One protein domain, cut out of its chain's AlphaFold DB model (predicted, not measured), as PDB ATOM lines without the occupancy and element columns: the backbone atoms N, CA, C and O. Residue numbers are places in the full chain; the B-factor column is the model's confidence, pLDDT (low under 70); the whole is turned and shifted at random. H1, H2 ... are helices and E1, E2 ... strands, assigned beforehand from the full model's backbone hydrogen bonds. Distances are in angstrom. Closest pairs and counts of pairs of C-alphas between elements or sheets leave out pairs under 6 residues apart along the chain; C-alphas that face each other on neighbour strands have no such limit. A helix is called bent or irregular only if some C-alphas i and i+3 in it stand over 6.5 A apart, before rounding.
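AT A GLANCE: This is residues 4 to 79 of the 80 residues of an uncharacterized protein of Paenibacillus sp. JC52 (UniProt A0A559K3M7). A four-stranded sheet, E4 E5 E1 E6, makes a twisted wall, and the small hairpin of E2 and E3 sits over it. The two short helices are at opposite ends of this layout, H1 near the edge strand E4, and H2 packed on the hairpin and reached from E6. The printed part has 76 residues, with two named helices and six named strands in the order E1 E2 E3 H1 E4 E5 E6 H2; the class is mixed, helices and strands. The large sheet is mixed and the E2 E3 sheet is antiparallel. The whole is compact, with a radius of gyration of the C-alphas of 11.2 A and spans of 32 by 25 by 18 A.

IN THESE COORDINATES: In the large sheet, E5 is residues 50 to 56, the longest strand, 19.7 A. E1 is residues 4 to 9, 15.6 A, beginning at C-alpha 4 (1.065, -39.162, -50.186). E4 is residues 42 to 46, 11.4 A, and E6 is residues 65 to 67, 6.6 A. E2 is residues 15 to 18, 9.6 A, and E3 is residues 23 to 26, 10.2 A. H1 is residues 29 to 36, 9.7 A, beginning at C-alpha 29 (15.733, -30.988, -31.529); it is neither bent nor irregular, but only just: C-alphas 33 and 36 are 6.4 A apart. H2 is residues 70 to 77, 10.2 A, ending at C-alpha 77 (8.126, -50.140, -45.965).

HOW THE PARTS SIT: From edge to edge of the large sheet the strands' lines turn by 48 degrees. E5 and E1 are antiparallel at 155 degrees, with N 6 and O 53 at 2.7 A. The hairpin E4 and E5 is antiparallel at 168 degrees, with N 43 and O 52 at 2.8 A. On the other side of E1 from E5, E6 is parallel to E1 at 23 degrees, with N 65 and O 5 at 2.8 A. The closest C-alphas of E1 and E2 are those of Asn 8 and Ile 16, 6.0 A. In the hairpin E2 and E3, antiparallel at 141 degrees, N 16 and O 25 are 2.8 A apart. The closest C-alphas of E2 and H2 are those of Tyr 17 and Pro 70, 4.6 A. H1 only grazes the large sheet, with residues 32 to 36; the C-alphas of Cys 36 and Asn 42, the closest of H1 and E4, are 6.1 A apart. H2 is only just on that sheet, with 5 pairs of C-alphas within 10 A, and only grazes it with residues 70 to 73. H1 and H2 are apart. In both helices every O i to N i+4 pair is within hydrogen-bond range.

THE WHOLE: The two C-alphas farthest apart are those of Tyr 30 and Asn 60, 32.5 A. The printed part has no cut. The link E5 to E6, 8 residues, is short; the other links are tight. The mean pLDDT of the printed part is 93.8, and no printed residue is under 70.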
ATOM      1  N   VAL A   4       1.921 -39.036 -51.372       96.50
ATOM      2  CA  VAL A   4       1.065 -39.162 -50.186       96.50
ATOM      3  C   VAL A   4       1.643 -38.315 -49.059       96.50
ATOM      4  O   VAL A   4       2.858 -38.296 -48.853       96.50
ATOM      5  N   THR A   5       0.776 -37.624 -48.319       96.88
ATOM      6  CA  THR A   5       1.138 -36.923 -47.084       96.88
ATOM      7  C   THR A   5       1.060 -37.896 -45.912       96.88
ATOM      8  O   THR A   5      -0.011 -38.375 -45.556       96.88
ATOM      9  N   HIS A   6       2.195 -38.183 -45.289       97.50
ATOM     10  CA  HIS A   6       2.316 -39.023 -44.105       97.50
ATOM     11  C   HIS A   6       2.375 -38.160 -42.843       97.50
ATOM     12  O   HIS A   6       3.324 -37.395 -42.653       97.50
ATOM     13  N   VAL A   7       1.392 -38.318 -41.958       97.38
ATOM     14  CA  VAL A   7       1.380 -37.714 -40.619       97.38
ATOM     15  C   VAL A   7       1.974 -38.727 -39.646       97.38
ATOM     16  O   VAL A   7       1.331 -39.712 -39.289       97.38
ATOM     17  N   ASN A   8       3.229 -38.515 -39.254       96.62
ATOM     18  CA  ASN A   8       3.979 -39.430 -38.397       96.62
ATOM     19  C   ASN A   8       3.916 -38.929 -36.956       96.62
ATOM     20  O   ASN A   8       4.648 -38.003 -36.600       96.62
ATOM     21  N   HIS A   9       3.039 -39.526 -36.147       96.69
ATOM     22  CA  HIS A   9       2.914 -39.199 -34.732       96.69
ATOM     23  C   HIS A   9       4.063 -39.782 -33.910       96.69
ATOM     24  O   HIS A   9       4.601 -40.859 -34.186       96.69
ATOM     25  N   VAL A  10       4.413 -39.046 -32.865       95.50
ATOM     26  CA  VAL A  10       5.376 -39.406 -31.839       95.50
ATOM     27  C   VAL A  10       4.771 -40.482 -30.946       95.50
ATOM     28  O   VAL A  10       3.746 -40.304 -30.294       95.50
ATOM     29  N   THR A  11       5.442 -41.628 -30.890       94.62
ATOM     30  CA  THR A  11       5.159 -42.654 -29.880       94.62
ATOM     31  C   THR A  11       5.457 -42.142 -28.471       94.62
ATOM     32  O   THR A  11       6.295 -41.263 -28.281       94.62
ATOM     33  N   LYS A  12       4.907 -42.810 -27.448       91.25
ATOM     34  CA  LYS A  12       5.231 -42.589 -26.021       91.25
ATOM     35  C   LYS A  12       6.732 -42.653 -25.649       91.25
ATOM     36  O   LYS A  12       7.083 -42.374 -24.511       91.25
ATOM     37  N   TYR A  13       7.600 -43.055 -26.581       89.38
ATOM     38  CA  TYR A  13       9.062 -43.081 -26.462       89.38
ATOM     39  C   TYR A  13       9.744 -41.990 -27.316       89.38
ATOM     40  O   TYR A  13      10.877 -42.165 -27.767       89.38
ATOM     41  N   GLY A  14       9.043 -40.894 -27.624       92.75
ATOM     42  CA  GLY A  14       9.593 -39.762 -28.373       92.75
ATOM     43  C   GLY A  14       9.966 -40.079 -29.826       92.75
ATOM     44  O   GLY A  14      10.768 -39.352 -30.401       92.75
ATOM     45  N   SER A  15       9.467 -41.174 -30.414       95.75
ATOM     46  CA  SER A  15       9.991 -41.733 -31.675       95.75
ATOM     47  C   SER A  15       8.955 -41.837 -32.797       95.75
ATOM     48  O   SER A  15       7.797 -42.169 -32.540       95.75
ATOM     49  N   ILE A  16       9.411 -41.613 -34.034       96.19
ATOM     50  CA  ILE A  16       8.657 -41.558 -35.302       96.19
ATOM     51  C   ILE A  16       9.308 -42.444 -36.380       96.19
ATOM     52  O   ILE A  16      10.449 -42.881 -36.227       96.19
ATOM     53  N   TYR A  17       8.634 -42.654 -37.514       96.94
ATOM     54  CA  TYR A  17       9.236 -43.258 -38.707       96.94
ATOM     55  C   TYR A  17       9.814 -42.174 -39.633       96.94
ATOM     56  O   TYR A  17       9.208 -41.122 -39.830       96.94
ATOM     57  N   CYS A  18      10.986 -42.427 -40.219       96.38
ATOM     58  CA  CYS A  18      11.632 -41.531 -41.175       96.38
ATOM     59  C   CYS A  18      11.896 -42.263 -42.499       96.38
ATOM     60  O   CYS A  18      12.885 -42.987 -42.622       96.38
ATOM     61  N   CYS A  19      11.047 -42.027 -43.508       95.12
ATOM     62  CA  CYS A  19      11.154 -42.678 -44.819       95.12
ATOM     63  C   CYS A  19      12.492 -42.414 -45.522       95.12
ATOM     64  O   CYS A  19      13.109 -43.351 -46.017       95.12
ATOM     65  N   LEU A  20      12.994 -41.170 -45.527       94.19
ATOM     66  CA  LEU A  20      14.263 -40.834 -46.193       94.19
ATOM     67  C   LEU A  20      15.470 -41.590 -45.604       94.19
ATOM     68  O   LEU A  20      16.434 -41.864 -46.311       94.19
ATOM     69  N   ARG A  21      15.424 -41.918 -44.308       94.31
ATOM     70  CA  ARG A  21      16.460 -42.696 -43.607       94.31
ATOM     71  C   ARG A  21      16.115 -44.186 -43.478       94.31
ATOM     72  O   ARG A  21      16.893 -44.903 -42.856       94.31
ATOM     73  N   ASN A  22      14.950 -44.599 -43.983       94.50
ATOM     74  CA  ASN A  22      14.315 -45.906 -43.804       94.50
ATOM     75  C   ASN A  22      14.534 -46.521 -42.404       94.50
ATOM     76  O   ASN A  22      15.070 -47.619 -42.261       94.50
ATOM     77  N   LYS A  23      14.198 -45.763 -41.350       95.81
ATOM     78  CA  LYS A  23      14.326 -46.219 -39.956       95.81
ATOM     79  C   LYS A  23      13.428 -45.442 -38.998       95.81
ATOM     80  O   LYS A  23      13.001 -44.324 -39.292       95.81
ATOM     81  N   VAL A  24      13.200 -46.019 -37.822       96.62
ATOM     82  CA  VAL A  24      12.614 -45.318 -36.670       96.62
ATOM     83  C   VAL A  24      13.669 -44.390 -36.049       96.62
ATOM     84  O   VAL A  24      14.838 -44.766 -35.937       96.62
ATOM     85  N   VAL A  25      13.280 -43.166 -35.684       95.81
ATOM     86  CA  VAL A  25      14.158 -42.130 -35.100       95.81
ATOM     87  C   VAL A  25      13.450 -41.386 -33.960       95.81
ATOM     88  O   VAL A  25      12.231 -41.231 -34.026       95.81
ATOM     89  N   PRO A  26      14.175 -40.876 -32.946       95.12
ATOM     90  CA  PRO A  26      13.604 -39.933 -31.988       95.12
ATOM     91  C   PRO A  26      13.280 -38.601 -32.684       95.12
ATOM     92  O   PRO A  26      14.122 -38.082 -33.415       95.12
ATOM     93  N   LEU A  27      12.102 -38.019 -32.446       94.44
ATOM     94  CA  LEU A  27      11.768 -36.653 -32.859       94.44
ATOM     95  C   LEU A  27      12.182 -35.673 -31.756       94.44
ATOM     96  O   LEU A  27      11.367 -35.223 -30.956       94.44
ATOM     97  N   ASN A  28      13.475 -35.371 -31.715       93.06
ATOM     98  CA  ASN A  28      14.066 -34.376 -30.825       93.06
ATOM     99  C   ASN A  28      14.735 -33.249 -31.624       93.06
ATOM    100  O   ASN A  28      14.893 -33.336 -32.843       93.06
ATOM    101  N   ASP A  29      15.173 -32.204 -30.933       93.62
ATOM    102  CA  ASP A  29      15.733 -30.988 -31.529       93.62
ATOM    103  C   ASP A  29      16.925 -31.276 -32.455       93.62
ATOM    104  O   ASP A  29      17.067 -30.638 -33.498       93.62
ATOM    105  N   TYR A  30      17.737 -32.293 -32.141       93.94
ATOM    106  CA  TYR A  30      18.812 -32.774 -33.014       93.94
ATOM    107  C   TYR A  30      18.268 -33.375 -34.321       93.94
ATOM    108  O   TYR A  30      18.705 -32.992 -35.405       93.94
ATOM    109  N   GLN A  31      17.270 -34.264 -34.255       94.06
ATOM    110  CA  GLN A  31      16.590 -34.796 -35.443       94.06
ATOM    111  C   GLN A  31      15.910 -33.689 -36.264       94.06
ATOM    112  O   GLN A  31      15.939 -33.734 -37.495       94.06
ATOM    113  N   ILE A  32      15.332 -32.679 -35.617       93.75
ATOM    114  CA  ILE A  32      14.682 -31.561 -36.309       93.75
ATOM    115  C   ILE A  32      15.728 -30.709 -37.042       93.75
ATOM    116  O   ILE A  32      15.634 -30.530 -38.257       93.75
ATOM    117  N   SER A  33      16.760 -30.252 -36.330       93.50
ATOM    118  CA  SER A  33      17.785 -29.328 -36.841       93.50
ATOM    119  C   SER A  33      18.789 -29.954 -37.817       93.50
ATOM    120  O   SER A  33      19.160 -29.293 -38.783       93.50
ATOM    121  N   HIS A  34      19.204 -31.210 -37.613       94.25
ATOM    122  CA  HIS A  34      20.256 -31.868 -38.412       94.25
ATOM    123  C   HIS A  34      19.723 -32.822 -39.493       94.25
ATOM    124  O   HIS A  34      20.505 -33.357 -40.281       94.25
ATOM    125  N   TYR A  35      18.413 -33.085 -39.529       94.88
ATOM    126  CA  TYR A  35      17.818 -33.991 -40.516       94.88
ATOM    127  C   TYR A  35      16.530 -33.460 -41.142       94.88
ATOM    128  O   TYR A  35      16.443 -33.438 -42.367       94.88
ATOM    129  N   CYS A  36      15.524 -33.067 -40.355       94.25
ATOM    130  CA  CYS A  36      14.232 -32.660 -40.920       94.25
ATOM    131  C   CYS A  36      14.304 -31.294 -41.627       94.25
ATOM    132  O   CYS A  36      13.646 -31.114 -42.649       94.25
ATOM    133  N   SER A  37      15.129 -30.370 -41.130       91.88
ATOM    134  CA  SER A  37      15.377 -29.031 -41.692       91.88
ATOM    135  C   SER A  37      15.715 -29.034 -43.192       91.88
ATOM    136  O   SER A  37      15.102 -28.304 -43.963       91.88
ATOM    137  N   GLY A  38      16.655 -29.885 -43.615       92.88
ATOM    138  CA  GLY A  38      17.078 -30.051 -45.013       92.88
ATOM    139  C   GLY A  38      16.381 -31.193 -45.762       92.88
ATOM    140  O   GLY A  38      16.778 -31.538 -46.876       92.88
ATOM    141  N   CYS A  39      15.377 -31.841 -45.163       96.25
ATOM    142  CA  CYS A  39      14.723 -32.998 -45.766       96.25
ATOM    143  C   CYS A  39      13.708 -32.564 -46.831       96.25
ATOM    144  O   CYS A  39      12.654 -32.033 -46.502       96.25
ATOM    145  N   LYS A  40      13.961 -32.901 -48.103       94.56
ATOM    146  CA  LYS A  40      13.035 -32.638 -49.228       94.56
ATOM    147  C   LYS A  40      11.641 -33.275 -49.085       94.56
ATOM    148  O   LYS A  40      10.751 -32.925 -49.846       94.56
ATOM    149  N   MET A  41      11.468 -34.226 -48.162       95.38
ATOM    150  CA  MET A  41      10.171 -34.836 -47.851       95.38
ATOM    151  C   MET A  41       9.446 -34.137 -46.695       95.38
ATOM    152  O   MET A  41       8.269 -34.396 -46.511       95.38
ATOM    153  N   ASN A  42      10.103 -33.299 -45.889       95.62
ATOM    154  CA  ASN A  42       9.466 -32.637 -44.749       95.62
ATOM    155  C   ASN A  42       8.476 -31.560 -45.233       95.62
ATOM    156  O   ASN A  42       8.769 -30.815 -46.168       95.62
ATOM    157  N   GLN A  43       7.308 -31.482 -44.600       94.94
ATOM    158  CA  GLN A  43       6.280 -30.456 -44.827       94.94
ATOM    159  C   GLN A  43       5.943 -29.658 -43.558       94.94
ATOM    160  O   GLN A  43       5.275 -28.633 -43.642       94.94
ATOM    161  N   GLY A  44       6.421 -30.091 -42.390       92.50
ATOM    162  CA  GLY A  44       6.220 -29.395 -41.123       92.50
ATOM    163  C   GLY A  44       6.463 -30.313 -39.932       92.50
ATOM    164  O   GLY A  44       6.081 -31.483 -39.951       92.50
ATOM    165  N   VAL A  45       7.081 -29.778 -38.878       90.81
ATOM    166  CA  VAL A  45       7.270 -30.481 -37.603       90.81
ATOM    167  C   VAL A  45       6.488 -29.760 -36.515       90.81
ATOM    168  O   VAL A  45       6.681 -28.566 -36.307       90.81
ATOM    169  N   GLU A  46       5.672 -30.504 -35.781       89.06
ATOM    170  CA  GLU A  46       5.081 -30.083 -34.517       89.06
ATOM    171  C   GLU A  46       5.899 -30.735 -33.395       89.06
ATOM    172  O   GLU A  46       5.810 -31.942 -33.148       89.06
ATOM    173  N   GLN A  47       6.804 -29.949 -32.807       75.94
ATOM    174  CA  GLN A  47       7.851 -30.418 -31.899       75.94
ATOM    175  C   GLN A  47       7.244 -31.166 -30.701       75.94
ATOM    176  O   GLN A  47       6.538 -30.583 -29.886       75.94
ATOM    177  N   GLY A  48       7.523 -32.469 -30.609       78.31
ATOM    178  CA  GLY A  48       7.016 -33.348 -29.551       78.31
ATOM    179  C   GLY A  48       5.741 -34.141 -29.876       78.31
ATOM    180  O   GLY A  48       5.510 -35.133 -29.191       78.31
ATOM    181  N   ASP A  49       4.970 -33.798 -30.921       91.31
ATOM    182  CA  ASP A  49       3.763 -34.560 -31.322       91.31
ATOM    183  C   ASP A  49       3.877 -35.242 -32.691       91.31
ATOM    184  O   ASP A  49       3.600 -36.435 -32.797       91.31
ATOM    185  N   LYS A  50       4.260 -34.537 -33.764       93.12
ATOM    186  CA  LYS A  50       4.189 -35.118 -35.119       93.12
ATOM    187  C   LYS A  50       5.120 -34.470 -36.137       93.12
ATOM    188  O   LYS A  50       5.472 -33.299 -36.035       93.12
ATOM    189  N   VAL A  51       5.470 -35.223 -37.180       95.44
ATOM    190  CA  VAL A  51       6.044 -34.668 -38.418       95.44
ATOM    191  C   VAL A  51       5.185 -35.032 -39.625       95.44
ATOM    192  O   VAL A  51       4.817 -36.194 -39.827       95.44
ATOM    193  N   GLN A  52       4.883 -34.024 -40.436       96.94
ATOM    194  CA  GLN A  52       4.240 -34.188 -41.730       96.94
ATOM    195  C   GLN A  52       5.319 -34.342 -42.801       96.94
ATOM    196  O   GLN A  52       6.210 -33.501 -42.933       96.94
ATOM    197  N   CYS A  53       5.237 -35.425 -43.565       96.88
ATOM    198  CA  CYS A  53       6.158 -35.737 -44.652       96.88
ATOM    199  C   CYS A  53       5.389 -36.042 -45.942       96.88
ATOM    200  O   CYS A  53       4.254 -36.494 -45.883       96.88
ATOM    201  N   TYR A  54       6.008 -35.854 -47.102       96.38
ATOM    202  CA  TYR A  54       5.399 -36.046 -48.416       96.38
ATOM    203  C   TYR A  54       6.369 -36.787 -49.342       96.38
ATOM    204  O   TYR A  54       7.505 -36.349 -49.543       96.38
ATOM    205  N   TRP A  55       5.950 -37.933 -49.883       95.19
ATOM    206  CA  TRP A  55       6.776 -38.749 -50.782       95.19
ATOM    207  C   TRP A  55       5.938 -39.569 -51.772       95.19
ATOM    208  O   TRP A  55       4.736 -39.744 -51.596       95.19
ATOM    209  N   ASN A  56       6.583 -40.083 -52.826       94.12
ATOM    210  CA  ASN A  56       5.969 -41.006 -53.787       94.12
ATOM    211  C   ASN A  56       5.803 -42.400 -53.157       94.12
ATOM    212  O   ASN A  56       6.706 -43.251 -53.219       94.12
ATOM    213  N   ASP A  57       4.666 -42.610 -52.499       93.12
ATOM    214  CA  ASP A  57       4.277 -43.914 -51.986       93.12
ATOM    215  C   ASP A  57       3.488 -44.685 -53.047       93.12
ATOM    216  O   ASP A  57       2.551 -44.173 -53.653       93.12
ATOM    217  N   VAL A  58       3.907 -45.924 -53.300       90.50
ATOM    218  CA  VAL A  58       3.304 -46.789 -54.327       90.50
ATOM    219  C   VAL A  58       2.277 -47.757 -53.739       90.50
ATOM    220  O   VAL A  58       1.656 -48.516 -54.479       90.50
ATOM    221  N   ARG A  59       2.101 -47.752 -52.410       91.44
ATOM    222  CA  ARG A  59       1.118 -48.577 -51.704       91.44
ATOM    223  C   ARG A  59      -0.273 -47.950 -51.826       91.44
ATOM    224  O   ARG A  59      -0.416 -46.732 -51.863       91.44
ATOM    225  N   ASN A  60      -1.313 -48.782 -51.837       91.38
ATOM    226  CA  ASN A  60      -2.698 -48.311 -51.796       91.38
ATOM    227  C   ASN A  60      -3.080 -47.934 -50.351       91.38
ATOM    228  O   ASN A  60      -3.529 -48.785 -49.582       91.38
ATOM    229  N   ILE A  61      -2.823 -46.680 -49.974       92.81
ATOM    230  CA  ILE A  61      -3.028 -46.118 -48.628       92.81
ATOM    231  C   ILE A  61      -3.830 -44.811 -48.694       92.81
ATOM    232  O   ILE A  61      -3.993 -44.225 -49.765       92.81
ATOM    233  N   SER A  62      -4.352 -44.349 -47.554       94.31
ATOM    234  CA  SER A  62      -5.087 -43.081 -47.484       94.31
ATOM    235  C   SER A  62      -4.165 -41.879 -47.711       94.31
ATOM    236  O   SER A  62      -2.960 -41.953 -47.483       94.31
ATOM    237  N   ASN A  63      -4.735 -40.744 -48.121       93.94
ATOM    238  CA  ASN A  63      -4.021 -39.472 -48.191       93.94
ATOM    239  C   ASN A  63      -4.823 -38.396 -47.426       93.94
ATOM    240  O   ASN A  63      -5.892 -38.014 -47.905       93.94
ATOM    241  N   PRO A  64      -4.364 -37.933 -46.247       95.12
ATOM    242  CA  PRO A  64      -3.124 -38.330 -45.575       95.12
ATOM    243  C   PRO A  64      -3.128 -39.781 -45.056       95.12
ATOM    244  O   PRO A  64      -4.175 -40.348 -44.733       95.12
ATOM    245  N   HIS A  65      -1.938 -40.373 -44.935       96.75
ATOM    246  CA  HIS A  65      -1.695 -41.632 -44.219       96.75
ATOM    247  C   HIS A  65      -1.217 -41.312 -42.804       96.75
ATOM    248  O   HIS A  65      -0.251 -40.567 -42.631       96.75
ATOM    249  N   ILE A  66      -1.879 -41.859 -41.785       96.94
ATOM    250  CA  ILE A  66      -1.579 -41.543 -40.384       96.94
ATOM    251  C   ILE A  66      -0.804 -42.700 -39.748       96.94
ATOM    252  O   ILE A  66      -1.264 -43.843 -39.725       96.94
ATOM    253  N   VAL A  67       0.385 -42.399 -39.229       96.31
ATOM    254  CA  VAL A  67       1.324 -43.367 -38.652       96.31
ATOM    255  C   VAL A  67       1.401 -43.155 -37.144       96.31
ATOM    256  O   VAL A  67       2.042 -42.215 -36.680       96.31
ATOM    257  N   TYR A  68       0.767 -44.054 -36.387       95.81
ATOM    258  CA  TYR A  68       0.846 -44.101 -34.918       95.81
ATOM    259  C   TYR A  68       1.885 -45.106 -34.393       95.81
ATOM    260  O   TYR A  68       2.456 -44.891 -33.326       95.81
ATOM    261  N   ASP A  69       2.157 -46.187 -35.135       96.38
ATOM    262  CA  ASP A  69       3.251 -47.119 -34.835       96.38
ATOM    263  C   ASP A  69       4.333 -47.067 -35.932       96.38
ATOM    264  O   ASP A  69       4.141 -47.622 -37.024       96.38
ATOM    265  N   PRO A  70       5.497 -46.453 -35.655       96.19
ATOM    266  CA  PRO A  70       6.587 -46.357 -36.608       96.19
ATOM    267  C   PRO A  70       7.321 -47.688 -36.822       96.19
ATOM    268  O   PRO A  70       8.007 -47.830 -37.833       96.19
ATOM    269  N   GLN A  71       7.177 -48.677 -35.927       96.25
ATOM    270  CA  GLN A  71       7.758 -50.014 -36.105       96.25
ATOM    271  C   GLN A  71       6.942 -50.839 -37.106       96.25
ATOM    272  O   GLN A  71       7.517 -51.484 -37.985       96.25
ATOM    273  N   THR A  72       5.609 -50.796 -37.024       95.56
ATOM    274  CA  THR A  72       4.730 -51.377 -38.054       95.56
ATOM    275  C   THR A  72       4.889 -50.663 -39.393       95.56
ATOM    276  O   THR A  72       4.959 -51.332 -40.424       95.56
ATOM    277  N   GLU A  73       5.005 -49.332 -39.410       95.94
ATOM    278  CA  GLU A  73       5.210 -48.594 -40.663       95.94
ATOM    279  C   GLU A  73       6.570 -48.897 -41.310       95.94
ATOM    280  O   GLU A  73       6.621 -49.171 -42.508       95.94
ATOM    281  N   PHE A  74       7.652 -48.971 -40.524       95.75
ATOM    282  CA  PHE A  74       8.956 -49.440 -41.005       95.75
ATOM    283  C   PHE A  74       8.857 -50.845 -41.618       95.75
ATOM    284  O   PHE A  74       9.256 -51.041 -42.763       95.75
ATOM    285  N   LYS A  75       8.243 -51.812 -40.923       95.12
ATOM    286  CA  LYS A  75       8.034 -53.175 -41.456       95.12
ATOM    287  C   LYS A  75       7.234 -53.182 -42.765       95.12
ATOM    288  O   LYS A  75       7.582 -53.923 -43.678       95.12
ATOM    289  N   ARG A  76       6.200 -52.339 -42.885       93.25
ATOM    290  CA  ARG A  76       5.413 -52.168 -44.123       93.25
ATOM    291  C   ARG A  76       6.211 -51.543 -45.269       93.25
ATOM    292  O   ARG A  76       5.874 -51.789 -46.421       93.25
ATOM    293  N   MET A  77       7.230 -50.741 -44.969       91.00
ATOM    294  CA  MET A  77       8.126 -50.140 -45.965       91.00
ATOM    295  C   MET A  77       9.276 -51.065 -46.384       91.00
ATOM    296  O   MET A  77       9.803 -50.898 -47.476       91.00
ATOM    297  N   GLN A  78       9.609 -52.070 -45.568       88.25
ATOM    298  CA  GLN A  78      10.553 -53.145 -45.913       88.25
ATOM    299  C   GLN A  78       9.935 -54.248 -46.795       88.25
ATOM    300  O   GLN A  78      10.664 -55.087 -47.314       88.25
ATOM    301  N   ALA A  79       8.608 -54.267 -46.954       79.62
ATOM    302  CA  ALA A  79       7.865 -55.217 -47.788       79.62
ATOM    303  C   ALA A  79       7.459 -54.609 -49.151       79.62
ATOM    304  O   ALA A  79       6.364 -54.880 -49.649       79.62
TER     305      ALA A  79